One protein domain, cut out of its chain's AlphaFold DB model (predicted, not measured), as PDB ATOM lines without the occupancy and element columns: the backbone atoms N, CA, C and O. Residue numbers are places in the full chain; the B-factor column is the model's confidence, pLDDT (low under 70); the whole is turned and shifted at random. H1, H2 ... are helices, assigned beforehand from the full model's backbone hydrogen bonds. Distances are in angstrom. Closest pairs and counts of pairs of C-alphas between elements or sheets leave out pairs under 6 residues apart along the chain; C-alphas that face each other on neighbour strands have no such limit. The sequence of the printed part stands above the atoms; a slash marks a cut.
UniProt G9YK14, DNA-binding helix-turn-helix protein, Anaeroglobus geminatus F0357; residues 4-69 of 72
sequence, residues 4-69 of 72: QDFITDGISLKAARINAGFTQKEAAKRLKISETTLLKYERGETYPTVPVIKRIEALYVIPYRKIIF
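Overview. This is residues 4 to 69 of the 72 residues of the protein "DNA-binding helix-turn-helix protein" of Anaeroglobus geminatus F0357 (UniProt G9YK14). A small cluster of four short, mostly crossed helices: H1 and H4 run the same way at a small angle, H2 is set at a wide angle to both, and H3 follows H2 at nearly a right angle. The stretch before H1 makes one end of the longest axis, and the stretch after H4 folds back to it, with residues 67 to 68 paired in parallel with residues 11 to 12. The printed part has 66 residues with four named helices, H1, H2, H3 and H4 in that order, and no named strand, so its class is all helix, and 34 residues are in the helices. The whole is compact, with a radius of gyration of the C-alphas of 10.8 A and spans of 30 by 23 by 19 A.

Along the chain. The printed part begins at Gln 4, whose C-alpha is at (-4.660, -15.911, -37.123). H1, residues 13 to 19, begins with C-alpha 13 at (-0.020, -26.271, -32.705) and measures 10.0 A from first to last C-alpha. H2, residues 24 to 31, measures 10.3 A. H3, residues 35 to 42, measures 10.6 A. H4, residues 50 to 60, is the longest helix by residues, measures 15.4 A and ends with C-alpha 60 at (-5.073, -33.198, -29.908).

Arrangement. H1 and H2 are close but not clearly touching and about perpendicular at 79 degrees; their closest C-alphas, of Arg 17 and Ala 27, are 7.0 A apart. H1 and H3 only just touch, with 3 pairs of C-alphas within 8 A, the closest being those of Lys 14 and Glu 42 at 5.5 A; they are about perpendicular at 75 degrees. H1 and H4 are close but not clearly touching, at a shallow tilt of 23 degrees, the same way; the closest C-alphas are those of Ala 16 and Tyr 60, 6.2 A apart. H2 and H3 touch and are about perpendicular at 88 degrees, with the C-alphas of Ala 28 and Glu 35 closest at 5.1 A. H2 and H4 touch at a steep tilt of 64 degrees, opposite ways, with the C-alphas of Leu 31 and Arg 55 closest at 5.8 A. H3 and H4 are apart. In H1, H2, H3 and H4 every O i to N i+4 pair is within hydrogen-bond range.

Size, cuts and confidence. The two C-alphas farthest apart, those of Asp 5 and Lys 29, are 30.9 A apart, while the C-alphas of Gln 4 and Phe 69, the first and last printed, are 9.3 A apart. The printed part has no cut. The links H1 to H2 and H2 to H3 are tight, and the link H3 to H4, with 7 residues, is short; no link is long. The mean pLDDT of the printed part is 95.9, and no printed residue is under 70.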
ATOM      1  N   GLN A   4      -3.775 -16.440 -38.167       77.06
ATOM      2  CA  GLN A   4      -4.660 -15.911 -37.123       77.06
ATOM      3  C   GLN A   4      -5.649 -14.855 -37.645       77.06
ATOM      4  O   GLN A   4      -6.722 -14.699 -37.076       77.06
ATOM      5  N   ASP A   5      -5.320 -14.167 -38.745       83.69
ATOM      6  CA  ASP A   5      -6.186 -13.138 -39.331       83.69
ATOM      7  C   ASP A   5      -7.445 -13.756 -39.991       83.69
ATOM      8  O   ASP A   5      -8.437 -13.062 -40.195       83.69
ATOM      9  N   PHE A   6      -7.419 -15.061 -40.309       84.12
ATOM     10  CA  PHE A   6      -8.509 -15.791 -40.983       84.12
ATOM     11  C   PHE A   6      -9.117 -16.915 -40.138       84.12
ATOM     12  O   PHE A   6     -10.215 -17.380 -40.441       84.12
ATOM     13  N   ILE A   7      -8.411 -17.370 -39.099       86.62
ATOM     14  CA  ILE A   7      -8.850 -18.443 -38.204       86.62
ATOM     15  C   ILE A   7      -9.145 -17.826 -36.835       86.62
ATOM     16  O   ILE A   7      -8.283 -17.766 -35.961       86.62
ATOM     17  N   THR A   8     -10.376 -17.352 -36.665       85.62
ATOM     18  CA  THR A   8     -10.819 -16.616 -35.470       85.62
ATOM     19  C   THR A   8     -11.010 -17.498 -34.234       85.62
ATOM     20  O   THR A   8     -10.911 -17.003 -33.116       85.62
ATOM     21  N   ASP A   9     -11.250 -18.798 -34.411       90.81
ATOM     22  CA  ASP A   9     -11.445 -19.786 -33.341       90.81
ATOM     23  C   ASP A   9     -10.316 -20.835 -33.278       90.81
ATOM     24  O   ASP A   9     -10.507 -21.954 -32.786       90.81
ATOM     25  N   GLY A  10      -9.151 -20.489 -33.831       93.06
ATOM     26  CA  GLY A  10      -8.001 -21.378 -33.937       93.06
ATOM     27  C   GLY A  10      -7.097 -21.373 -32.709       93.06
ATOM     28  O   GLY A  10      -7.119 -20.472 -31.877       93.06
ATOM     29  N   ILE A  11      -6.256 -22.399 -32.621       95.25
ATOM     30  CA  ILE A  11      -5.239 -22.576 -31.586       95.25
ATOM     31  C   ILE A  11      -3.904 -22.921 -32.246       95.25
ATOM     32  O   ILE A  11      -3.862 -23.669 -33.227       95.25
ATOM     33  N   SER A  12      -2.796 -22.391 -31.721       96.25
ATOM     34  CA  SER A  12      -1.477 -22.754 -32.238       96.25
ATOM     35  C   SER A  12      -1.171 -24.227 -31.973       96.25
ATOM     36  O   SER A  12      -1.575 -24.792 -30.955       96.25
ATOM     37  N   LEU A  13      -0.432 -24.873 -32.879       96.81
ATOM     38  CA  LEU A  13      -0.020 -26.271 -32.705       96.81
ATOM     39  C   LEU A  13       0.715 -26.485 -31.370       96.81
ATOM     40  O   LEU A  13       0.525 -27.498 -30.696       96.81
ATOM     41  N   LYS A  14       1.516 -25.494 -30.973       97.38
ATOM     42  CA  LYS A  14       2.233 -25.463 -29.699       97.38
ATOM     43  C   LYS A  14       1.276 -25.395 -28.510       97.38
ATOM     44  O   LYS A  14       1.448 -26.156 -27.559       97.38
ATOM     45  N   ALA A  15       0.264 -24.530 -28.560       96.75
ATOM     46  CA  ALA A  15      -0.748 -24.446 -27.511       96.75
ATOM     47  C   ALA A  15      -1.584 -25.735 -27.422       96.75
ATOM     48  O   ALA A  15      -1.789 -26.242 -26.325       96.75
ATOM     49  N   ALA A  16      -1.969 -26.335 -28.554       97.38
ATOM     50  CA  ALA A  16      -2.641 -27.638 -28.579       97.38
ATOM     51  C   ALA A  16      -1.805 -28.729 -27.885       97.38
ATOM     52  O   ALA A  16      -2.322 -29.483 -27.059       97.38
ATOM     53  N   ARG A  17      -0.492 -28.764 -28.148       98.00
ATOM     54  CA  ARG A  17       0.440 -29.678 -27.475       98.00
ATOM     55  C   ARG A  17       0.513 -29.441 -25.966       98.00
ATOM     56  O   ARG A  17       0.481 -30.406 -25.205       98.00
ATOM     57  N   ILE A  18       0.657 -28.187 -25.540       97.94
ATOM     58  CA  ILE A  18       0.766 -27.824 -24.118       97.94
ATOM     59  C   ILE A  18      -0.530 -28.168 -23.379       97.94
ATOM     60  O   ILE A  18      -0.469 -28.773 -22.314       97.94
ATOM     61  N   ASN A  19      -1.692 -27.876 -23.972       97.44
ATOM     62  CA  ASN A  19      -3.001 -28.222 -23.410       97.44
ATOM     63  C   ASN A  19      -3.195 -29.738 -23.274       97.44
ATOM     64  O   ASN A  19      -3.846 -30.193 -22.339       97.44
ATOM     65  N   ALA A  20      -2.601 -30.522 -24.176       97.62
ATOM     66  CA  ALA A  20      -2.574 -31.980 -24.086       97.62
ATOM     67  C   ALA A  20      -1.534 -32.520 -23.079       97.62
ATOM     68  O   ALA A  20      -1.424 -33.732 -22.905       97.62
ATOM     69  N   GLY A  21      -0.763 -31.647 -22.419       98.25
ATOM     70  CA  GLY A  21       0.195 -32.017 -21.376       98.25
ATOM     71  C   GLY A  21       1.472 -32.682 -21.888       98.25
ATOM     72  O   GLY A  21       2.123 -33.396 -21.131       98.25
ATOM     73  N   PHE A  22       1.842 -32.484 -23.158       98.50
ATOM     74  CA  PHE A  22       3.017 -33.135 -23.744       98.50
ATOM     75  C   PHE A  22       4.207 -32.190 -23.921       98.50
ATOM     76  O   PHE A  22       4.091 -31.053 -24.394       98.50
ATOM     77  N   THR A  23       5.402 -32.713 -23.666       98.50
ATOM     78  CA  THR A  23       6.645 -32.129 -24.187       98.50
ATOM     79  C   THR A  23       6.732 -32.296 -25.712       98.50
ATOM     80  O   THR A  23       6.042 -33.134 -26.301       98.50
ATOM     81  N   GLN A  24       7.593 -31.522 -26.386       98.25
ATOM     82  CA  GLN A  24       7.814 -31.680 -27.836       98.25
ATOM     83  C   GLN A  24       8.280 -33.101 -28.183       98.25
ATOM     84  O   GLN A  24       7.720 -33.730 -29.080       98.25
ATOM     85  N   LYS A  25       9.230 -33.648 -27.420       98.56
ATOM     86  CA  LYS A  25       9.714 -35.025 -27.567       98.56
ATOM     87  C   LYS A  25       8.595 -36.069 -27.475       98.56
ATOM     88  O   LYS A  25       8.509 -36.981 -28.298       98.56
ATOM     89  N   GLU A  26       7.716 -35.939 -26.487       98.75
ATOM     90  CA  GLU A  26       6.591 -36.855 -26.267       98.75
ATOM     91  C   GLU A  26       5.531 -36.786 -27.359       98.75
ATOM     92  O   GLU A  26       5.027 -37.826 -27.798       98.75
ATOM     93  N   ALA A  27       5.189 -35.574 -27.787       98.62
ATOM     94  CA  ALA A  27       4.258 -35.347 -28.877       98.62
ATOM     95  C   ALA A  27       4.825 -35.878 -30.197       98.62
ATOM     96  O   ALA A  27       4.146 -36.624 -30.897       98.62
ATOM     97  N   ALA A  28       6.091 -35.589 -30.505       98.69
ATOM     98  CA  ALA A  28       6.752 -36.061 -31.717       98.69
ATOM     99  C   ALA A  28       6.764 -37.595 -31.801       98.69
ATOM    100  O   ALA A  28       6.422 -38.165 -32.840       98.69
ATOM    101  N   LYS A  29       7.040 -38.276 -30.678       98.69
ATOM    102  CA  LYS A  29       6.963 -39.741 -30.581       98.69
ATOM    103  C   LYS A  29       5.557 -40.264 -30.895       98.69
ATOM    104  O   LYS A  29       5.423 -41.195 -31.688       98.69
ATOM    105  N   ARG A  30       4.509 -39.664 -30.319       98.56
ATOM    106  CA  ARG A  30       3.102 -40.052 -30.564       98.56
ATOM    107  C   ARG A  30       2.673 -39.784 -32.007       98.56
ATOM    108  O   ARG A  30       2.010 -40.611 -32.625       98.56
ATOM    109  N   LEU A  31       3.132 -38.671 -32.568       98.25
ATOM    110  CA  LEU A  31       2.925 -38.299 -33.963       98.25
ATOM    111  C   LEU A  31       3.795 -39.106 -34.933       98.25
ATOM    112  O   LEU A  31       3.588 -38.992 -36.134       98.25
ATOM    113  N   LYS A  32       4.729 -39.936 -34.452       98.31
ATOM    114  CA  LYS A  32       5.735 -40.674 -35.238       98.31
ATOM    115  C   LYS A  32       6.469 -39.767 -36.242       98.31
ATOM    116  O   LYS A  32       6.486 -40.039 -37.444       98.31
ATOM    117  N   ILE A  33       7.020 -38.668 -35.733       98.44
ATOM    118  CA  ILE A  33       7.901 -37.718 -36.433       98.44
ATOM    119  C   ILE A  33       9.096 -37.378 -35.531       98.44
ATOM    120  O   ILE A  33       9.107 -37.738 -34.354       98.44
ATOM    121  N   SER A  34      10.104 -36.682 -36.062       98.56
ATOM    122  CA  SER A  34      11.210 -36.198 -35.226       98.56
ATOM    123  C   SER A  34      10.786 -35.000 -34.367       98.56
ATOM    124  O   SER A  34       9.905 -34.227 -34.754       98.56
ATOM    125  N   GLU A  35      11.436 -34.816 -33.217       98.50
ATOM    126  CA  GLU A  35      11.238 -33.639 -32.359       98.50
ATOM    127  C   GLU A  35      11.533 -32.338 -33.116       98.50
ATOM    128  O   GLU A  35      10.726 -31.411 -33.094       98.50
ATOM    129  N   THR A  36      12.617 -32.313 -33.896       98.31
ATOM    130  CA  THR A  36      12.975 -31.186 -34.767       98.31
ATOM    131  C   THR A  36      11.894 -30.898 -35.808       98.31
ATOM    132  O   THR A  36      11.604 -29.739 -36.093       98.31
ATOM    133  N   THR A  37      11.265 -31.930 -36.377       98.19
ATOM    134  CA  THR A  37      10.147 -31.766 -37.318       98.19
ATOM    135  C   THR A  37       8.960 -31.086 -36.638       98.19
ATOM    136  O   THR A  37       8.406 -30.146 -37.199       98.19
ATOM    137  N   LEU A  38       8.597 -31.510 -35.423       98.12
ATOM    138  CA  LEU A  38       7.517 -30.872 -34.667       98.12
ATOM    139  C   LEU A  38       7.853 -29.418 -34.304       98.12
ATOM    140  O   LEU A  38       7.006 -28.544 -34.468       98.12
ATOM    141  N   LEU A  39       9.091 -29.141 -33.885       97.44
ATOM    142  CA  LEU A  39       9.564 -27.782 -33.607       97.44
ATOM    143  C   LEU A  39       9.408 -26.866 -34.831       97.44
ATOM    144  O   LEU A  39       8.918 -25.745 -34.697       97.44
ATOM    145  N   LYS A  40       9.773 -27.347 -36.027       97.50
ATOM    146  CA  LYS A  40       9.607 -26.602 -37.286       97.50
ATOM    147  C   LYS A  40       8.142 -26.318 -37.609       97.50
ATOM    148  O   LYS A  40       7.831 -25.214 -38.047       97.50
ATOM    149  N   TYR A  41       7.244 -27.271 -37.352       96.88
ATOM    150  CA  TYR A  41       5.801 -27.062 -37.518       96.88
ATOM    151  C   TYR A  41       5.263 -26.003 -36.554       96.88
ATOM    152  O   TYR A  41       4.510 -25.124 -36.963       96.88
ATOM    153  N   GLU A  42       5.672 -26.049 -35.283       96.38
ATOM    154  CA  GLU A  42       5.260 -25.063 -34.274       96.38
ATOM    155  C   GLU A  42       5.751 -23.647 -34.609       96.38
ATOM    156  O   GLU A  42       5.060 -22.673 -34.315       96.38
ATOM    157  N   ARG A  43       6.897 -23.532 -35.289       94.75
ATOM    158  CA  ARG A  43       7.450 -22.264 -35.793       94.75
ATOM    159  C   ARG A  43       6.917 -21.842 -37.165       94.75
ATOM    160  O   ARG A  43       7.203 -20.734 -37.600       94.75
ATOM    161  N   GLY A  44       6.161 -22.700 -37.852       93.69
ATOM    162  CA  GLY A  44       5.680 -22.443 -39.213       93.69
ATOM    163  C   GLY A  44       6.770 -22.483 -40.295       93.69
ATOM    164  O   GLY A  44       6.550 -21.982 -41.394       93.69
ATOM    165  N   GLU A  45       7.936 -23.076 -40.011       95.06
ATOM    166  CA  GLU A  45       9.040 -23.221 -40.975       95.06
ATOM    167  C   GLU A  45       8.723 -24.271 -42.051       95.06
ATOM    168  O   GLU A  45       9.123 -24.149 -43.208       95.06
ATOM    169  N   THR A  46       8.016 -25.334 -41.665       95.69
ATOM    170  CA  THR A  46       7.533 -26.386 -42.564       95.69
ATOM    171  C   THR A  46       6.121 -26.801 -42.168       95.69
ATOM    172  O   THR A  46       5.644 -26.466 -41.084       95.69
ATOM    173  N   TYR A  47       5.448 -27.550 -43.045       94.62
ATOM    174  CA  TYR A  47       4.061 -27.964 -42.847       94.62
ATOM    175  C   TYR A  47       3.916 -29.493 -42.916       94.62
ATOM    176  O   TYR A  47       4.656 -30.154 -43.653       94.62
ATOM    177  N   PRO A  48       2.996 -30.082 -42.132       96.12
ATOM    178  CA  PRO A  48       2.773 -31.524 -42.104       96.12
ATOM    179  C   PRO A  48       2.098 -32.046 -43.379       96.12
ATOM    180  O   PRO A  48       1.276 -31.377 -43.996       96.12
ATOM    181  N   THR A  49       2.390 -33.298 -43.738       97.56
ATOM    182  CA  THR A  49       1.660 -34.024 -44.792       97.56
ATOM    183  C   THR A  49       0.287 -34.485 -44.297       97.56
ATOM    184  O   THR A  49       0.061 -34.586 -43.090       97.56
ATOM    185  N   VAL A  50      -0.623 -34.858 -45.206       97.38
ATOM    186  CA  VAL A  50      -1.976 -35.343 -44.848       97.38
ATOM    187  C   VAL A  50      -1.960 -36.478 -43.802       97.38
ATOM    188  O   VAL A  50      -2.700 -36.380 -42.820       97.38
ATOM    189  N   PRO A  51      -1.093 -37.511 -43.892       98.06
ATOM    190  CA  PRO A  51      -1.011 -38.538 -42.847       98.06
ATOM    191  C   PRO A  51      -0.526 -38.017 -41.486       98.06
ATOM    192  O   PRO A  51      -0.867 -38.573 -40.441       98.06
ATOM    193  N   VAL A  52       0.319 -36.982 -41.459       98.06
ATOM    194  CA  VAL A  52       0.740 -36.331 -40.208       98.06
ATOM    195  C   VAL A  52      -0.407 -35.493 -39.646       98.06
ATOM    196  O   VAL A  52      -0.688 -35.600 -38.460       98.06
ATOM    197  N   ILE A  53      -1.122 -34.747 -40.492       97.94
ATOM    198  CA  ILE A  53      -2.304 -33.968 -40.101       97.94
ATOM    199  C   ILE A  53      -3.326 -34.861 -39.399       97.94
ATOM    200  O   ILE A  53      -3.743 -34.542 -38.294       97.94
ATOM    201  N   LYS A  54      -3.651 -36.029 -39.966       98.19
ATOM    202  CA  LYS A  54      -4.602 -36.970 -39.347       98.19
ATOM    203  C   LYS A  54      -4.166 -37.436 -37.956       98.19
ATOM    204  O   LYS A  54      -5.002 -37.599 -37.073       98.19
ATOM    205  N   ARG A  55      -2.859 -37.612 -37.738       98.44
ATOM    206  CA  ARG A  55      -2.305 -37.937 -36.414       98.44
ATOM    207  C   ARG A  55      -2.390 -36.760 -35.450       98.44
ATOM    208  O   ARG A  55      -2.678 -36.980 -34.283       98.44
ATOM    209  N   ILE A  56      -2.158 -35.538 -35.926       98.12
ATOM    210  CA  ILE A  56      -2.305 -34.316 -35.127       98.12
ATOM    211  C   ILE A  56      -3.769 -34.136 -34.702       98.12
ATOM    212  O   ILE A  56      -4.027 -33.931 -33.518       98.12
ATOM    213  N   GLU A  57      -4.716 -34.283 -35.634       98.19
ATOM    214  CA  GLU A  57      -6.154 -34.203 -35.346       98.19
ATOM    215  C   GLU A  57      -6.570 -35.227 -34.285       98.19
ATOM    216  O   GLU A  57      -7.266 -34.885 -33.334       98.19
ATOM    217  N   ALA A  58      -6.099 -36.470 -34.417       98.31
ATOM    218  CA  ALA A  58      -6.392 -37.534 -33.463       98.31
ATOM    219  C   ALA A  58      -5.728 -37.313 -32.094       98.31
ATOM    220  O   ALA A  58      -6.346 -37.580 -31.069       98.31
ATOM    221  N   LEU A  59      -4.477 -36.841 -32.065       98.25
ATOM    222  CA  LEU A  59      -3.721 -36.667 -30.823       98.25
ATOM    223  C   LEU A  59      -4.258 -35.515 -29.973       98.25
ATOM    224  O   LEU A  59      -4.291 -35.631 -28.751       98.25
ATOM    225  N   TYR A  60      -4.642 -34.409 -30.608       97.88
ATOM    226  CA  TYR A  60      -5.073 -33.198 -29.908       97.88
ATOM    227  C   TYR A  60      -6.582 -32.974 -29.932       97.88
ATOM    228  O   TYR A  60      -7.055 -32.019 -29.329       97.88
ATOM    229  N   VAL A  61      -7.339 -33.840 -30.614       97.19
ATOM    230  CA  VAL A  61      -8.804 -33.756 -30.734       97.19
ATOM    231  C   VAL A  61      -9.247 -32.389 -31.283       97.19
ATOM    232  O   VAL A  61     -10.239 -31.798 -30.864       97.19
ATOM    233  N   ILE A  62      -8.482 -31.865 -32.243       95.38
ATOM    234  CA  ILE A  62      -8.712 -30.565 -32.883       95.38
ATOM    235  C   ILE A  62      -8.709 -30.768 -34.401       95.38
ATOM    236  O   ILE A  62      -7.761 -31.346 -34.927       95.38
ATOM    237  N   PRO A  63      -9.730 -30.293 -35.138       95.88
ATOM    238  CA  PRO A  63      -9.736 -30.395 -36.593       95.88
ATOM    239  C   PRO A  63      -8.662 -29.495 -37.212       95.88
ATOM    240  O   PRO A  63      -8.460 -28.370 -36.754       95.88
ATOM    241  N   TYR A  64      -8.045 -29.932 -38.313       93.19
ATOM    242  CA  TYR A  64      -6.940 -29.226 -38.978       93.19
ATOM    243  C   TYR A  64      -7.230 -27.747 -39.253       93.19
ATOM    244  O   TYR A  64      -6.365 -26.905 -39.051       93.19
ATOM    245  N   ARG A  65      -8.470 -27.416 -39.639       93.69
ATOM    246  CA  ARG A  65      -8.901 -26.035 -39.928       93.69
ATOM    247  C   ARG A  65      -8.726 -25.054 -38.762       93.69
ATOM    248  O   ARG A  65      -8.747 -23.855 -38.991       93.69
ATOM    249  N   LYS A  66      -8.614 -25.559 -37.529       95.06
ATOM    250  CA  LYS A  66      -8.411 -24.760 -36.316       95.06
ATOM    251  C   LYS A  66      -6.947 -24.714 -35.876       95.06
ATOM    252  O   LYS A  66      -6.643 -24.054 -34.890       95.06
ATOM    253  N   ILE A  67      -6.050 -25.438 -36.543       94.62
ATOM    254  CA  ILE A  67      -4.645 -25.523 -36.150       94.62
ATOM    255  C   ILE A  67      -3.871 -24.412 -36.839       94.62
ATOM    256  O   ILE A  67      -3.824 -24.340 -38.064       94.62
ATOM    257  N   ILE A  68      -3.230 -23.581 -36.030       94.50
ATOM    258  CA  ILE A  68      -2.400 -22.474 -36.485       94.50
ATOM    259  C   ILE A  68      -0.935 -22.917 -36.415       94.50
ATOM    260  O   ILE A  68      -0.429 -23.299 -35.354       94.50
ATOM    261  N   PHE A  69      -0.252 -22.884 -37.556       90.38
ATOM    262  CA  PHE A  69       1.182 -23.169 -37.663       90.38
ATOM    263  C   PHE A  69       1.920 -21.830 -37.735       90.38
ATOM    264  O   PHE A  69       1.667 -21.073 -38.670       90.38
TER     265      PHE A  69